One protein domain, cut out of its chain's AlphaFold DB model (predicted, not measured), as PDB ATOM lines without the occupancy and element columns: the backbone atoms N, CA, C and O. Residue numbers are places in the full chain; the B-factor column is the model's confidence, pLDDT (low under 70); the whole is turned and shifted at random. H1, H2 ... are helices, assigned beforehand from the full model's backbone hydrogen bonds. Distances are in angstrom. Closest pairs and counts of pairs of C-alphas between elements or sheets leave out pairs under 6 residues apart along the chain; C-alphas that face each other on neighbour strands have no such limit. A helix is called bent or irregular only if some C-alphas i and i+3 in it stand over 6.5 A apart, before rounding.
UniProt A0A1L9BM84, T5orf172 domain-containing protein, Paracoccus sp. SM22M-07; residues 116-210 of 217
ATOM      1  N   VAL A 116      17.580  52.039 -14.997       86.81
ATOM      2  CA  VAL A 116      18.316  50.793 -15.256       86.81
ATOM      3  C   VAL A 116      19.506  50.650 -14.309       86.81
ATOM      4  O   VAL A 116      19.736  49.564 -13.776       86.81
ATOM      5  N   LEU A 117      20.255  51.728 -14.070       86.19
ATOM      6  CA  LEU A 117      21.365  51.737 -13.120       86.19
ATOM      7  C   LEU A 117      20.878  51.457 -11.694       86.19
ATOM      8  O   LEU A 117      21.457  50.610 -11.019       86.19
ATOM      9  N   GLY A 118      19.792  52.102 -11.263       89.62
ATOM     10  CA  GLY A 118      19.161  51.849  -9.969       89.62
ATOM     11  C   GLY A 118      18.739  50.388  -9.819       89.62
ATOM     12  O   GLY A 118      19.098  49.744  -8.837       89.62
ATOM     13  N   GLY A 119      18.084  49.823 -10.837       91.75
ATOM     14  CA  GLY A 119      17.730  48.403 -10.871       91.75
ATOM     15  C   GLY A 119      18.947  47.476 -10.775       91.75
ATOM     16  O   GLY A 119      18.910  46.493 -10.039       91.75
ATOM     17  N   LYS A 120      20.057  47.807 -11.450       90.25
ATOM     18  CA  LYS A 120      21.318  47.050 -11.344       90.25
ATOM     19  C   LYS A 120      21.933  47.130  -9.951       90.25
ATOM     20  O   LYS A 120      22.382  46.106  -9.450       90.25
ATOM     21  N   ILE A 121      21.943  48.310  -9.330       93.00
ATOM     22  CA  ILE A 121      22.461  48.504  -7.967       93.00
ATOM     23  C   ILE A 121      21.625  47.704  -6.965       93.00
ATOM     24  O   ILE A 121      22.186  46.969  -6.156       93.00
ATOM     25  N   ILE A 122      20.294  47.789  -7.053       95.19
ATOM     26  CA  ILE A 122      19.382  47.012  -6.203       95.19
ATOM     27  C   ILE A 122      19.614  45.513  -6.419       95.19
ATOM     28  O   ILE A 122      19.803  44.777  -5.455       95.19
ATOM     29  N   GLY A 123      19.671  45.061  -7.674       94.81
ATOM     30  CA  GLY A 123      19.960  43.666  -8.003       94.81
ATOM     31  C   GLY A 123      21.306  43.194  -7.448       94.81
ATOM     32  O   GLY A 123      21.391  42.098  -6.906       94.81
ATOM     33  N   ALA A 124      22.343  44.031  -7.517       95.00
ATOM     34  CA  ALA A 124      23.668  43.718  -6.990       95.00
ATOM     35  C   ALA A 124      23.661  43.603  -5.465       95.00
ATOM     36  O   ALA A 124      24.253  42.672  -4.921       95.00
ATOM     37  N   ALA A 125      22.950  44.500  -4.779       95.50
ATOM     38  CA  ALA A 125      22.774  44.436  -3.334       95.50
ATOM     39  C   ALA A 125      22.028  43.158  -2.917       95.50
ATOM     40  O   ALA A 125      22.500  42.438  -2.041       95.50
ATOM     41  N   LEU A 126      20.914  42.829  -3.581       95.38
ATOM     42  CA  LEU A 126      20.134  41.619  -3.294       95.38
ATOM     43  C   LEU A 126      20.943  40.337  -3.537       95.38
ATOM     44  O   LEU A 126      20.935  39.432  -2.705       95.38
ATOM     45  N   LEU A 127      21.680  40.268  -4.646       95.44
ATOM     46  CA  LEU A 127      22.530  39.123  -4.974       95.44
ATOM     47  C   LEU A 127      23.742  39.002  -4.039       95.44
ATOM     48  O   LEU A 127      24.108  37.894  -3.649       95.44
ATOM     49  N   GLY A 128      24.335  40.126  -3.629       95.25
ATOM     50  CA  GLY A 128      25.386  40.153  -2.612       95.25
ATOM     51  C   GLY A 128      24.883  39.662  -1.252       95.25
ATOM     52  O   GLY A 128      25.541  38.838  -0.618       95.25
ATOM     53  N   LEU A 129      23.687  40.092  -0.835       94.06
ATOM     54  CA  LEU A 129      23.027  39.597   0.378       94.06
ATOM     55  C   LEU A 129      22.745  38.094   0.297       94.06
ATOM     56  O   LEU A 129      23.039  37.376   1.250       94.06
ATOM     57  N   ALA A 130      22.259  37.595  -0.842       93.25
ATOM     58  CA  ALA A 130      22.080  36.161  -1.058       93.25
ATOM     59  C   ALA A 130      23.412  35.396  -0.939       93.25
ATOM     60  O   ALA A 130      23.477  34.363  -0.276       93.25
ATOM     61  N   GLY A 131      24.502  35.931  -1.500       93.88
ATOM     62  CA  GLY A 131      25.846  35.376  -1.319       93.88
ATOM     63  C   GLY A 131      26.279  35.326   0.151       93.88
ATOM     64  O   GLY A 131      26.804  34.309   0.605       93.88
ATOM     65  N   LEU A 132      26.021  36.390   0.919       93.50
ATOM     66  CA  LEU A 132      26.318  36.436   2.357       93.50
ATOM     67  C   LEU A 132      25.479  35.431   3.150       93.50
ATOM     68  O   LEU A 132      25.975  34.833   4.102       93.50
ATOM     69  N   MET A 133      24.230  35.204   2.747       92.88
ATOM     70  CA  MET A 133      23.382  34.179   3.352       92.88
ATOM     71  C   MET A 133      23.919  32.772   3.087       92.88
ATOM     72  O   MET A 133      23.822  31.929   3.972       92.88
ATOM     73  N   LEU A 134      24.526  32.516   1.924       93.88
ATOM     74  CA  LEU A 134      25.138  31.223   1.591       93.88
ATOM     75  C   LEU A 134      26.465  30.970   2.324       93.88
ATOM     76  O   LEU A 134      26.833  29.812   2.535       93.88
ATOM     77  N   TYR A 135      27.176  32.024   2.728       94.38
ATOM     78  CA  TYR A 135      28.521  31.927   3.300       94.38
ATOM     79  C   TYR A 135      28.647  30.952   4.492       94.38
ATOM     80  O   TYR A 135      29.532  30.096   4.435       94.38
ATOM     81  N   PRO A 136      27.790  30.988   5.538       93.69
ATOM     82  CA  PRO A 136      27.894  30.060   6.667       93.69
ATOM     83  C   PRO A 136      27.818  28.588   6.249       93.69
ATOM     84  O   PRO A 136      28.579  27.761   6.751       93.69
ATOM     85  N   LEU A 137      26.924  28.267   5.308       94.56
ATOM     86  CA  LEU A 137      26.752  26.911   4.795       94.56
ATOM     87  C   LEU A 137      27.967  26.474   3.975       94.56
ATOM     88  O   LEU A 137      28.528  25.411   4.234       94.56
ATOM     89  N   LEU A 138      28.408  27.308   3.030       93.69
ATOM     90  CA  LEU A 138      29.573  27.012   2.193       93.69
ATOM     91  C   LEU A 138      30.834  26.815   3.031       93.69
ATOM     92  O   LEU A 138      31.579  25.865   2.805       93.69
ATOM     93  N   LEU A 139      31.045  27.665   4.037       94.19
ATOM     94  CA  LEU A 139      32.173  27.540   4.948       94.19
ATOM     95  C   LEU A 139      32.127  26.213   5.720       94.19
ATOM     96  O   LEU A 139      33.126  25.494   5.761       94.19
ATOM     97  N   ALA A 140      30.975  25.860   6.297       91.88
ATOM     98  CA  ALA A 140      30.807  24.607   7.033       91.88
ATOM     99  C   ALA A 140      31.021  23.373   6.141       91.88
ATOM    100  O   ALA A 140      31.639  22.396   6.575       91.88
ATOM    101  N   MET A 141      30.545  23.435   4.895       92.81
ATOM    102  CA  MET A 141      30.705  22.396   3.878       92.81
ATOM    103  C   MET A 141      32.169  22.229   3.450       92.81
ATOM    104  O   MET A 141      32.690  21.117   3.493       92.81
ATOM    105  N   ILE A 142      32.870  23.313   3.104       91.25
ATOM    106  CA  ILE A 142      34.293  23.240   2.735       91.25
ATOM    107  C   ILE A 142      35.122  22.716   3.918       91.25
ATOM    108  O   ILE A 142      35.979  21.852   3.737       91.25
ATOM    109  N   ALA A 143      34.824  23.167   5.139       89.88
ATOM    110  CA  ALA A 143      35.487  22.692   6.350       89.88
ATOM    111  C   ALA A 143      35.293  21.186   6.590       89.88
ATOM    112  O   ALA A 143      36.225  20.505   7.013       89.88
ATOM    113  N   ALA A 144      34.093  20.657   6.331       89.81
ATOM    114  CA  ALA A 144      33.833  19.222   6.423       89.81
ATOM    115  C   ALA A 144      34.593  18.433   5.356       89.81
ATOM    116  O   ALA A 144      35.222  17.429   5.686       89.81
ATOM    117  N   LEU A 145      34.603  18.920   4.114       90.94
ATOM    118  CA  LEU A 145      35.307  18.277   3.007       90.94
ATOM    119  C   LEU A 145      36.819  18.182   3.267       90.94
ATOM    120  O   LEU A 145      37.404  17.117   3.089       90.94
ATOM    121  N   LEU A 146      37.437  19.251   3.780       89.06
ATOM    122  CA  LEU A 146      38.863  19.267   4.139       89.06
ATOM    123  C   LEU A 146      39.229  18.291   5.269       89.06
ATOM    124  O   LEU A 146      40.389  17.908   5.396       89.06
ATOM    125  N   ARG A 147      38.258  17.898   6.100       87.38
ATOM    126  CA  ARG A 147      38.445  16.972   7.227       87.38
ATOM    127  C   ARG A 147      37.913  15.563   6.941       87.38
ATOM    128  O   ARG A 147      37.917  14.735   7.845       87.38
ATOM    129  N   GLY A 148      37.435  15.295   5.722       89.44
ATOM    130  CA  GLY A 148      36.841  14.004   5.356       89.44
ATOM    131  C   GLY A 148      35.532  13.683   6.091       89.44
ATOM    132  O   GLY A 148      35.183  12.516   6.240       89.44
ATOM    133  N   ALA A 149      34.814  14.698   6.581       88.56
ATOM    134  CA  ALA A 149      33.556  14.521   7.299       88.56
ATOM    135  C   ALA A 149      32.356  14.397   6.343       88.56
ATOM    136  O   ALA A 149      32.373  14.888   5.214       88.56
ATOM    137  N   ALA A 150      31.275  13.774   6.822       89.44
ATOM    138  CA  ALA A 150      30.048  13.617   6.048       89.44
ATOM    139  C   ALA A 150      29.380  14.973   5.750       89.44
ATOM    140  O   ALA A 150      29.135  15.781   6.646       89.44
ATOM    141  N   MET A 151      29.037  15.189   4.478       90.12
ATOM    142  CA  MET A 151      28.436  16.438   3.991       90.12
ATOM    143  C   MET A 151      26.911  16.461   4.114       90.12
ATOM    144  O   MET A 151      26.331  17.531   4.268       90.12
ATOM    145  N   VAL A 152      26.266  15.291   4.066       91.19
ATOM    146  CA  VAL A 152      24.798  15.153   4.054       91.19
ATOM    147  C   VAL A 152      24.136  15.857   5.249       91.19
ATOM    148  O   VAL A 152      23.274  16.699   5.011       91.19
ATOM    149  N   PRO A 153      24.589  15.670   6.510       89.25
ATOM    150  CA  PRO A 153      23.954  16.334   7.652       89.25
ATOM    151  C   PRO A 153      24.085  17.863   7.617       89.25
ATOM    152  O   PRO A 153      23.204  18.585   8.080       89.25
ATOM    153  N   LEU A 154      25.192  18.374   7.063       90.38
ATOM    154  CA  LEU A 154      25.409  19.812   6.904       90.38
ATOM    155  C   LEU A 154      24.543  20.393   5.795       90.38
ATOM    156  O   LEU A 154      24.061  21.514   5.930       90.38
ATOM    157  N   TRP A 155      24.347  19.639   4.715       92.75
ATOM    158  CA  TRP A 155      23.461  20.032   3.632       92.75
ATOM    159  C   TRP A 155      22.007  20.095   4.094       92.75
ATOM    160  O   TRP A 155      21.344  21.095   3.833       92.75
ATOM    161  N   ASP A 156      21.531  19.089   4.828       93.00
ATOM    162  CA  ASP A 156      20.157  19.065   5.337       93.00
ATOM    163  C   ASP A 156      19.899  20.236   6.294       93.00
ATOM    164  O   ASP A 156      18.949  20.998   6.103       93.00
ATOM    165  N   PHE A 157      20.809  20.470   7.248       92.62
ATOM    166  CA  PHE A 157      20.733  21.638   8.131       92.62
ATOM    167  C   PHE A 157      20.831  22.959   7.352       92.62
ATOM    168  O   PHE A 157      20.134  23.931   7.648       92.62
ATOM    169  N   GLY A 158      21.703  23.004   6.346       92.00
ATOM    170  CA  GLY A 158      21.888  24.146   5.460       92.00
ATOM    171  C   GLY A 158      20.637  24.494   4.668       92.00
ATOM    172  O   GLY A 158      20.275  25.666   4.574       92.00
ATOM    173  N   ARG A 159      19.948  23.484   4.134       92.88
ATOM    174  CA  ARG A 159      18.679  23.638   3.426       92.88
ATOM    175  C   ARG A 159      17.614  24.217   4.350       92.88
ATOM    176  O   ARG A 159      16.961  25.186   3.968       92.88
ATOM    177  N   ASP A 160      17.488  23.682   5.561       91.81
ATOM    178  CA  ASP A 160      16.531  24.178   6.554       91.81
ATOM    179  C   ASP A 160      16.839  25.624   6.967       91.81
ATOM    180  O   ASP A 160      15.927  26.436   7.135       91.81
ATOM    181  N   TYR A 161      18.124  25.966   7.088       93.00
ATOM    182  CA  TYR A 161      18.577  27.336   7.309       93.00
ATOM    183  C   TYR A 161      18.151  28.254   6.156       93.00
ATOM    184  O   TYR A 161      17.489  29.258   6.407       93.00
ATOM    185  N   LEU A 162      18.453  27.900   4.901       92.75
ATOM    186  CA  LEU A 162      18.126  28.725   3.731       92.75
ATOM    187  C   LEU A 162      16.616  28.899   3.533       92.75
ATOM    188  O   LEU A 162      16.163  30.001   3.230       92.75
ATOM    189  N   GLN A 163      15.828  27.845   3.753       90.19
ATOM    190  CA  GLN A 163      14.363  27.928   3.735       90.19
ATOM    191  C   GLN A 163      13.835  28.809   4.877       90.19
ATOM    192  O   GLN A 163      12.883  29.572   4.700       90.19
ATOM    193  N   GLY A 164      14.479  28.743   6.043       88.25
ATOM    194  CA  GLY A 164      14.122  29.526   7.219       88.25
ATOM    195  C   GLY A 164      14.455  31.015   7.122       88.25
ATOM    196  O   GLY A 164      13.843  31.797   7.839       88.25
ATOM    197  N   VAL A 165      15.373  31.440   6.247       87.06
ATOM    198  CA  VAL A 165      15.776  32.859   6.109       87.06
ATOM    199  C   VAL A 165      14.594  33.786   5.802       87.06
ATOM    200  O   VAL A 165      14.590  34.927   6.254       87.06
ATOM    201  N   ILE A 166      13.597  33.308   5.056       83.94
ATOM    202  CA  ILE A 166      12.415  34.102   4.682       83.94
ATOM    203  C   ILE A 166      11.221  33.788   5.597       83.94
ATOM    204  O   ILE A 166      10.396  34.656   5.859       83.94
ATOM    205  N   ALA A 167      11.122  32.548   6.081       88.44
ATOM    206  CA  ALA A 167       9.939  32.047   6.777       88.44
ATOM    207  C   ALA A 167       9.989  32.177   8.312       88.44
ATOM    208  O   ALA A 167       8.975  31.940   8.966       88.44
ATOM    209  N   ARG A 168      11.149  32.496   8.904       89.38
ATOM    210  CA  ARG A 168      11.358  32.512  10.363       89.38
ATOM    211  C   ARG A 168      11.772  33.897  10.871       89.38
ATOM    212  O   ARG A 168      12.247  34.721  10.089       89.38
ATOM    213  N   PRO A 169      11.638  34.157  12.185       92.25
ATOM    214  CA  PRO A 169      12.207  35.343  12.806       92.25
ATOM    215  C   PRO A 169      13.717  35.462  12.526       92.25
ATOM    216  O   PRO A 169      14.434  34.460  12.610       92.25
ATOM    217  N   PRO A 170      14.246  36.675  12.270       87.88
ATOM    218  CA  PRO A 170      15.669  36.874  11.984       87.88
ATOM    219  C   PRO A 170      16.614  36.331  13.067       87.88
ATOM    220  O   PRO A 170      17.725  35.902  12.755       87.88
ATOM    221  N   SER A 171      16.180  36.326  14.332       90.88
ATOM    222  CA  SER A 171      16.923  35.757  15.464       90.88
ATOM    223  C   SER A 171      17.256  34.279  15.270       90.88
ATOM    224  O   SER A 171      18.365  33.849  15.593       90.88
ATOM    225  N   ASP A 172      16.322  33.518  14.704       90.38
ATOM    226  CA  ASP A 172      16.421  32.067  14.584       90.38
ATOM    227  C   ASP A 172      17.338  31.708  13.416       90.38
ATOM    228  O   ASP A 172      18.248  30.886  13.552       90.38
ATOM    229  N   SER A 173      17.191  32.412  12.291       90.44
ATOM    230  CA  SER A 173      18.096  32.300  11.144       90.44
ATOM    231  C   SER A 173      19.529  32.693  11.525       90.44
ATOM    232  O   SER A 173      20.482  32.015  11.136       90.44
ATOM    233  N   LEU A 174      19.700  33.739  12.345       90.94
ATOM    234  CA  LEU A 174      21.005  34.136  12.885       90.94
ATOM    235  C   LEU A 174      21.599  33.070  13.812       90.94
ATOM    236  O   LEU A 174      22.805  32.819  13.757       90.94
ATOM    237  N   ALA A 175      20.787  32.430  14.654       92.31
ATOM    238  CA  ALA A 175      21.247  31.341  15.512       92.31
ATOM    239  C   ALA A 175      21.740  30.142  14.685       92.31
ATOM    240  O   ALA A 175      22.826  29.617  14.949       92.31
ATOM    241  N   MET A 176      21.008  29.768  13.632       93.12
ATOM    242  CA  MET A 176      21.410  28.705  12.703       93.12
ATOM    243  C   MET A 176      22.688  29.058  11.931       93.12
ATOM    244  O   MET A 176      23.596  28.229  11.828       93.12
ATOM    245  N   ALA A 177      22.816  30.299  11.454       92.69
ATOM    246  CA  ALA A 177      24.038  30.774  10.810       92.69
ATOM    247  C   ALA A 177      25.242  30.697  11.762       92.69
ATOM    248  O   ALA A 177      26.300  30.185  11.394       92.69
ATOM    249  N   ARG A 178      25.084  31.142  13.018       92.19
ATOM    250  CA  ARG A 178      26.135  31.041  14.046       92.19
ATOM    251  C   ARG A 178      26.521  29.594  14.328       92.19
ATOM    252  O   ARG A 178      27.700  29.324  14.533       92.19
ATOM    253  N   TYR A 179      25.561  28.673  14.328       92.56
ATOM    254  CA  TYR A 179      25.843  27.249  14.478       92.56
ATOM    255  C   TYR A 179      26.705  26.712  13.323       92.56
ATOM    256  O   TYR A 179      27.734  26.088  13.581       92.56
ATOM    257  N   LEU A 180      26.361  27.028  12.070       91.25
ATOM    258  CA  LEU A 180      27.165  26.656  10.895       91.25
ATOM    259  C   LEU A 180      28.586  27.240  10.956       91.25
ATOM    260  O   LEU A 180      29.563  26.531  10.714       91.25
ATOM    261  N   LEU A 181      28.722  28.507  11.358       90.06
ATOM    262  CA  LEU A 181      30.032  29.141  11.539       90.06
ATOM    263  C   LEU A 181      30.847  28.483  12.661       90.06
ATOM    264  O   LEU A 181      32.050  28.288  12.507       90.06
ATOM    265  N   ARG A 182      30.209  28.094  13.772       88.00
ATOM    266  CA  ARG A 182      30.875  27.351  14.856       88.00
ATOM    267  C   ARG A 182      31.342  25.973  14.398       88.00
ATOM    268  O   ARG A 182      32.448  25.581  14.747       88.00
ATOM    269  N   GLN A 183      30.551  25.266  13.591       83.62
ATOM    270  CA  GLN A 183      30.946  23.978  13.007       83.62
ATOM    271  C   GLN A 183      32.196  24.099  12.126       83.62
ATOM    272  O   GLN A 183      33.027  23.194  12.105       83.62
ATOM    273  N   ALA A 184      32.360  25.224  11.427       81.69
ATOM    274  CA  ALA A 184      33.605  25.534  10.737       81.69
ATOM    275  C   ALA A 184      34.739  25.879  11.721       81.69
ATOM    276  O   ALA A 184      35.829  25.334  11.598       81.69
ATOM    277  N   ALA A 185      34.488  26.721  12.728       77.81
ATOM    278  CA  ALA A 185      35.505  27.135  13.700       77.81
ATOM    279  C   ALA A 185      36.091  25.961  14.508       77.81
ATOM    280  O   ALA A 185      37.298  25.897  14.697       77.81
ATOM    281  N   ILE A 186      35.258  24.991  14.907       78.06
ATOM    282  CA  ILE A 186      35.679  23.762  15.610       78.06
ATOM    283  C   ILE A 186      36.680  22.937  14.778       78.06
ATOM    284  O   ILE A 186      37.403  22.105  15.315       78.06
ATOM    285  N   ARG A 187      36.738  23.154  13.460       75.94
ATOM    286  CA  ARG A 187      37.599  22.406  12.537       75.94
ATOM    287  C   ARG A 187      38.917  23.118  12.212       75.94
ATOM    288  O   ARG A 187      39.595  22.667  11.285       75.94
ATOM    289  N   ASP A 188      39.281  24.182  12.938       80.56
ATOM    290  CA  ASP A 188      40.491  25.002  12.731       80.56
ATOM    291  C   ASP A 188      40.689  25.394  11.262       80.56
ATOM    292  O   ASP A 188      41.689  25.079  10.616       80.56
ATOM    293  N   VAL A 189      39.663  26.018  10.692       79.00
ATOM    294  CA  VAL A 189      39.628  26.338   9.267       79.00
ATOM    295  C   VAL A 189      40.633  27.455   8.947       79.00
ATOM    296  O   VAL A 189      40.551  28.533   9.536       79.00
ATOM    297  N   PRO A 190      41.562  27.250   7.990       85.50
ATOM    298  CA  PRO A 190      42.506  28.287   7.587       85.50
ATOM    299  C   PRO A 190      41.796  29.536   7.055       85.50
ATOM    300  O   PRO A 190      40.805  29.433   6.331       85.50
ATOM    301  N   GLY A 191      42.361  30.722   7.301       84.38
ATOM    302  CA  GLY A 191      41.806  31.992   6.806       84.38
ATOM    303  C   GLY A 191      41.567  32.021   5.287       84.38
ATOM    304  O   GLY A 191      40.607  32.628   4.819       84.38
ATOM    305  N   LEU A 192      42.369  31.289   4.507       86.44
ATOM    306  CA  LEU A 192      42.192  31.165   3.055       86.44
ATOM    307  C   LEU A 192      40.861  30.495   2.667       86.44
ATOM    308  O   LEU A 192      40.256  30.857   1.662       86.44
ATOM    309  N   VAL A 193      40.356  29.571   3.480       86.69
ATOM    310  CA  VAL A 193      39.073  28.899   3.234       86.69
ATOM    311  C   VAL A 193      37.897  29.858   3.429       86.69
ATOM    312  O   VAL A 193      36.919  29.780   2.688       86.69
ATOM    313  N   HIS A 194      38.012  30.816   4.354       89.50
ATOM    314  CA  HIS A 194      37.034  31.896   4.486       89.50
ATOM    315  C   HIS A 194      36.973  32.759   3.225       89.50
ATOM    316  O   HIS A 194      35.880  33.095   2.772       89.50
ATOM    317  N   LEU A 195      38.128  33.067   2.622       88.62
ATOM    318  CA  LEU A 195      38.179  33.808   1.359       88.62
ATOM    319  C   LEU A 195      37.480  33.035   0.240       88.62
ATOM    320  O   LEU A 195      36.647  33.614  -0.452       88.62
ATOM    321  N   VAL A 196      37.746  31.729   0.112       90.00
ATOM    322  CA  VAL A 196      37.088  30.862  -0.884       90.00
ATOM    323  C   VAL A 196      35.573  30.817  -0.668       90.00
ATOM    324  O   VAL A 196      34.815  30.993  -1.619       90.00
ATOM    325  N   ALA A 197      35.116  30.645   0.574       90.31
ATOM    326  CA  ALA A 197      33.690  30.615   0.905       90.31
ATOM    327  C   ALA A 197      32.979  31.958   0.642       90.31
ATOM    328  O   ALA A 197      31.770  31.972   0.414       90.31
ATOM    329  N   LEU A 198      33.713  33.077   0.658       93.50
ATOM    330  CA  LEU A 198      33.187  34.414   0.366       93.50
ATOM    331  C   LEU A 198      33.182  34.766  -1.126       93.50
ATOM    332  O   LEU A 198      32.467  35.695  -1.491       93.50
ATOM    333  N   VAL A 199      33.903  34.042  -1.993       93.44
ATOM    334  CA  VAL A 199      33.964  34.301  -3.451       93.44
ATOM    335  C   VAL A 199      32.588  34.475  -4.119       93.44
ATOM    336  O   VAL A 199      32.463  35.356  -4.975       93.44
ATOM    337  N   PRO A 200      31.529  33.726  -3.757       93.56
ATOM    338  CA  PRO A 200      30.210  33.930  -4.350       93.56
ATOM    339  C   PRO A 200      29.640  35.334  -4.131       93.56
ATOM    340  O   PRO A 200      28.893  35.804  -4.980       93.56
ATOM    341  N   VAL A 201      30.003  36.034  -3.051       93.75
ATOM    342  CA  VAL A 201      29.485  37.379  -2.746       93.75
ATOM    343  C   VAL A 201      29.852  38.394  -3.839       93.75
ATOM    344  O   VAL A 201      28.932  38.928  -4.465       93.75
ATOM    345  N   PRO A 202      31.143  38.662  -4.141       94.12
ATOM    346  CA  PRO A 202      31.505  39.587  -5.208       94.12
ATOM    347  C   PRO A 202      31.089  39.081  -6.594       94.12
ATOM    348  O   PRO A 202      30.722  39.899  -7.434       94.12
ATOM    349  N   LEU A 203      31.091  37.763  -6.844       92.38
ATOM    350  CA  LEU A 203      30.654  37.217  -8.135       92.38
ATOM    351  C   LEU A 203      29.172  37.496  -8.398       92.38
ATOM    352  O   LEU A 203      28.825  38.024  -9.453       92.38
ATOM    353  N   LEU A 204      28.308  37.182  -7.429       91.50
ATOM    354  CA  LEU A 204      26.867  37.405  -7.525       91.50
ATOM    355  C   LEU A 204      26.541  38.902  -7.584       91.50
ATOM    356  O   LEU A 204      25.751  39.317  -8.432       91.50
ATOM    357  N   ALA A 205      27.194  39.724  -6.757       92.62
ATOM    358  CA  ALA A 205      27.017  41.177  -6.777       92.62
ATOM    359  C   ALA A 205      27.441  41.810  -8.117       92.62
ATOM    360  O   ALA A 205      26.895  42.838  -8.521       92.62
ATOM    361  N   TRP A 206      28.384  41.198  -8.837       92.38
ATOM    362  CA  TRP A 206      28.853  41.694 -10.131       92.38
ATOM    363  C   TRP A 206      27.969  41.278 -11.320       92.38
ATOM    364  O   TRP A 206      27.985  41.948 -12.357       92.38
ATOM    365  N   LEU A 207      27.143  40.230 -11.193       90.06
ATOM    366  CA  LEU A 207      26.304  39.713 -12.288       90.06
ATOM    367  C   LEU A 207      25.442  40.776 -13.001       90.06
ATOM    368  O   LEU A 207      25.429  40.775 -14.237       90.06
ATOM    369  N   PRO A 208      24.775  41.725 -12.309       88.06
ATOM    370  CA  PRO A 208      23.984  42.772 -12.970       88.06
ATOM    371  C   PRO A 208      24.812  43.699 -13.875       88.06
ATOM    372  O   PRO A 208      24.268  44.377 -14.755       88.06
ATOM    373  N   PHE A 209      26.133  43.723 -13.681       87.38
ATOM    374  CA  PHE A 209      27.083  44.542 -14.426       87.38
ATOM    375  C   PHE A 209      27.882  43.751 -15.472       87.38
ATOM    376  O   PHE A 209      28.497  44.365 -16.336       87.38
ATOM    377  N   ALA A 210      27.826  42.417 -15.496       82.31
ATOM    378  CA  ALA A 210      28.624  41.595 -16.415       82.31
ATOM    379  C   ALA A 210      28.366  41.885 -17.914       82.31
ATOM    380  O   ALA A 210      29.207  41.611 -18.768       82.31
TER     381      ALA A 210
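This is residues 116 to 210 of the 217 residues of the protein "T5orf172 domain-containing protein" of Paracoccus sp. SM22M-07 (UniProt A0A1L9BM84). A long bent helix, H1, runs along most of the longest axis; near its far end the hairpin of H2 and H3 folds back and slants away to one side, while H4 and H5 return along the other side of H1. H1b, H2 and H3 make a three-helix bundle, and H5 lies side by side with H1a. The printed part has 95 residues with five named helices, H1 to H5 in chain order, and no named strand; its class is all helix. It is only just compact, close to loose, with a radius of gyration of the C-alphas of 14.4 A and spans of 45 by 31 by 19 A.

Start with H1, residues 116 to 146, the hub, which touches four other helices. By its hydrogen bonds it was assigned as one helix, but it is bent: C-alphas 133 and 136 are 7.0 A apart, and its arms H1a, residues 116 to 133, and H1b, residues 136 to 146, stand at a steep tilt of 50 degrees. Next comes H2, residues 152 to 167, whose residues 154 to 158 alone touch H1b as a hairpin, at a shallow tilt of 7 degrees, opposite ways; the closest C-alphas, of Leu 137 and Gly 158, are 5.6 A apart. H3, residues 170 to 185, makes a hairpin with H2, with the closest C-alphas, of Val 165 and Ser 173, 5.6 A apart. H3 also touches H1b, with residues 177 to 184 alone, the same way; the closest C-alphas, of Ala 140 and Ala 184, are 4.7 A apart. The bundle H1b, H2, H3 is up and down, each running against the one before. H4, residues 191 to 198, touches H1b at a steep tilt of 51 degrees, with the C-alphas of Leu 139 and Ala 197 closest at 5.3 A. H5, residues 200 to 209, touches H1a at a shallow tilt of 13 degrees, opposite ways, with the C-alphas of Ala 124 and Ala 205 closest at 4.2 A. H3 and H5 are apart. Every O i to N i+4 pair is within hydrogen-bond range in H1a, H1b, H3 and H4, against 10 of 12 in H2 and 4 of 6 in H5.

Find C-alpha 116 at (18.316, 50.793, -15.256); from there H1a runs 25.5 A to C-alpha 133, and H1b 15.6 A from C-alpha 136 to C-alpha 146 at (38.863, 19.267, 4.139). H2 measures 22.7 A and H3 22.2 A. H4 and H5 are shorter, and H5 ends at C-alpha 209, (27.083, 44.542, -14.426). H2 is only just irregular, with C-alphas 163 and 166 6.54 A apart; H5 is irregular, with C-alphas 205 and 208 7.1 A apart.

The farthest C-alphas, of Val 116 and Gly 148, are 46.1 A apart. Look at residues 166 to 171, which stand free. The printed part has no cut, the four links are tight, and no printed residue is under 70 in pLDDT.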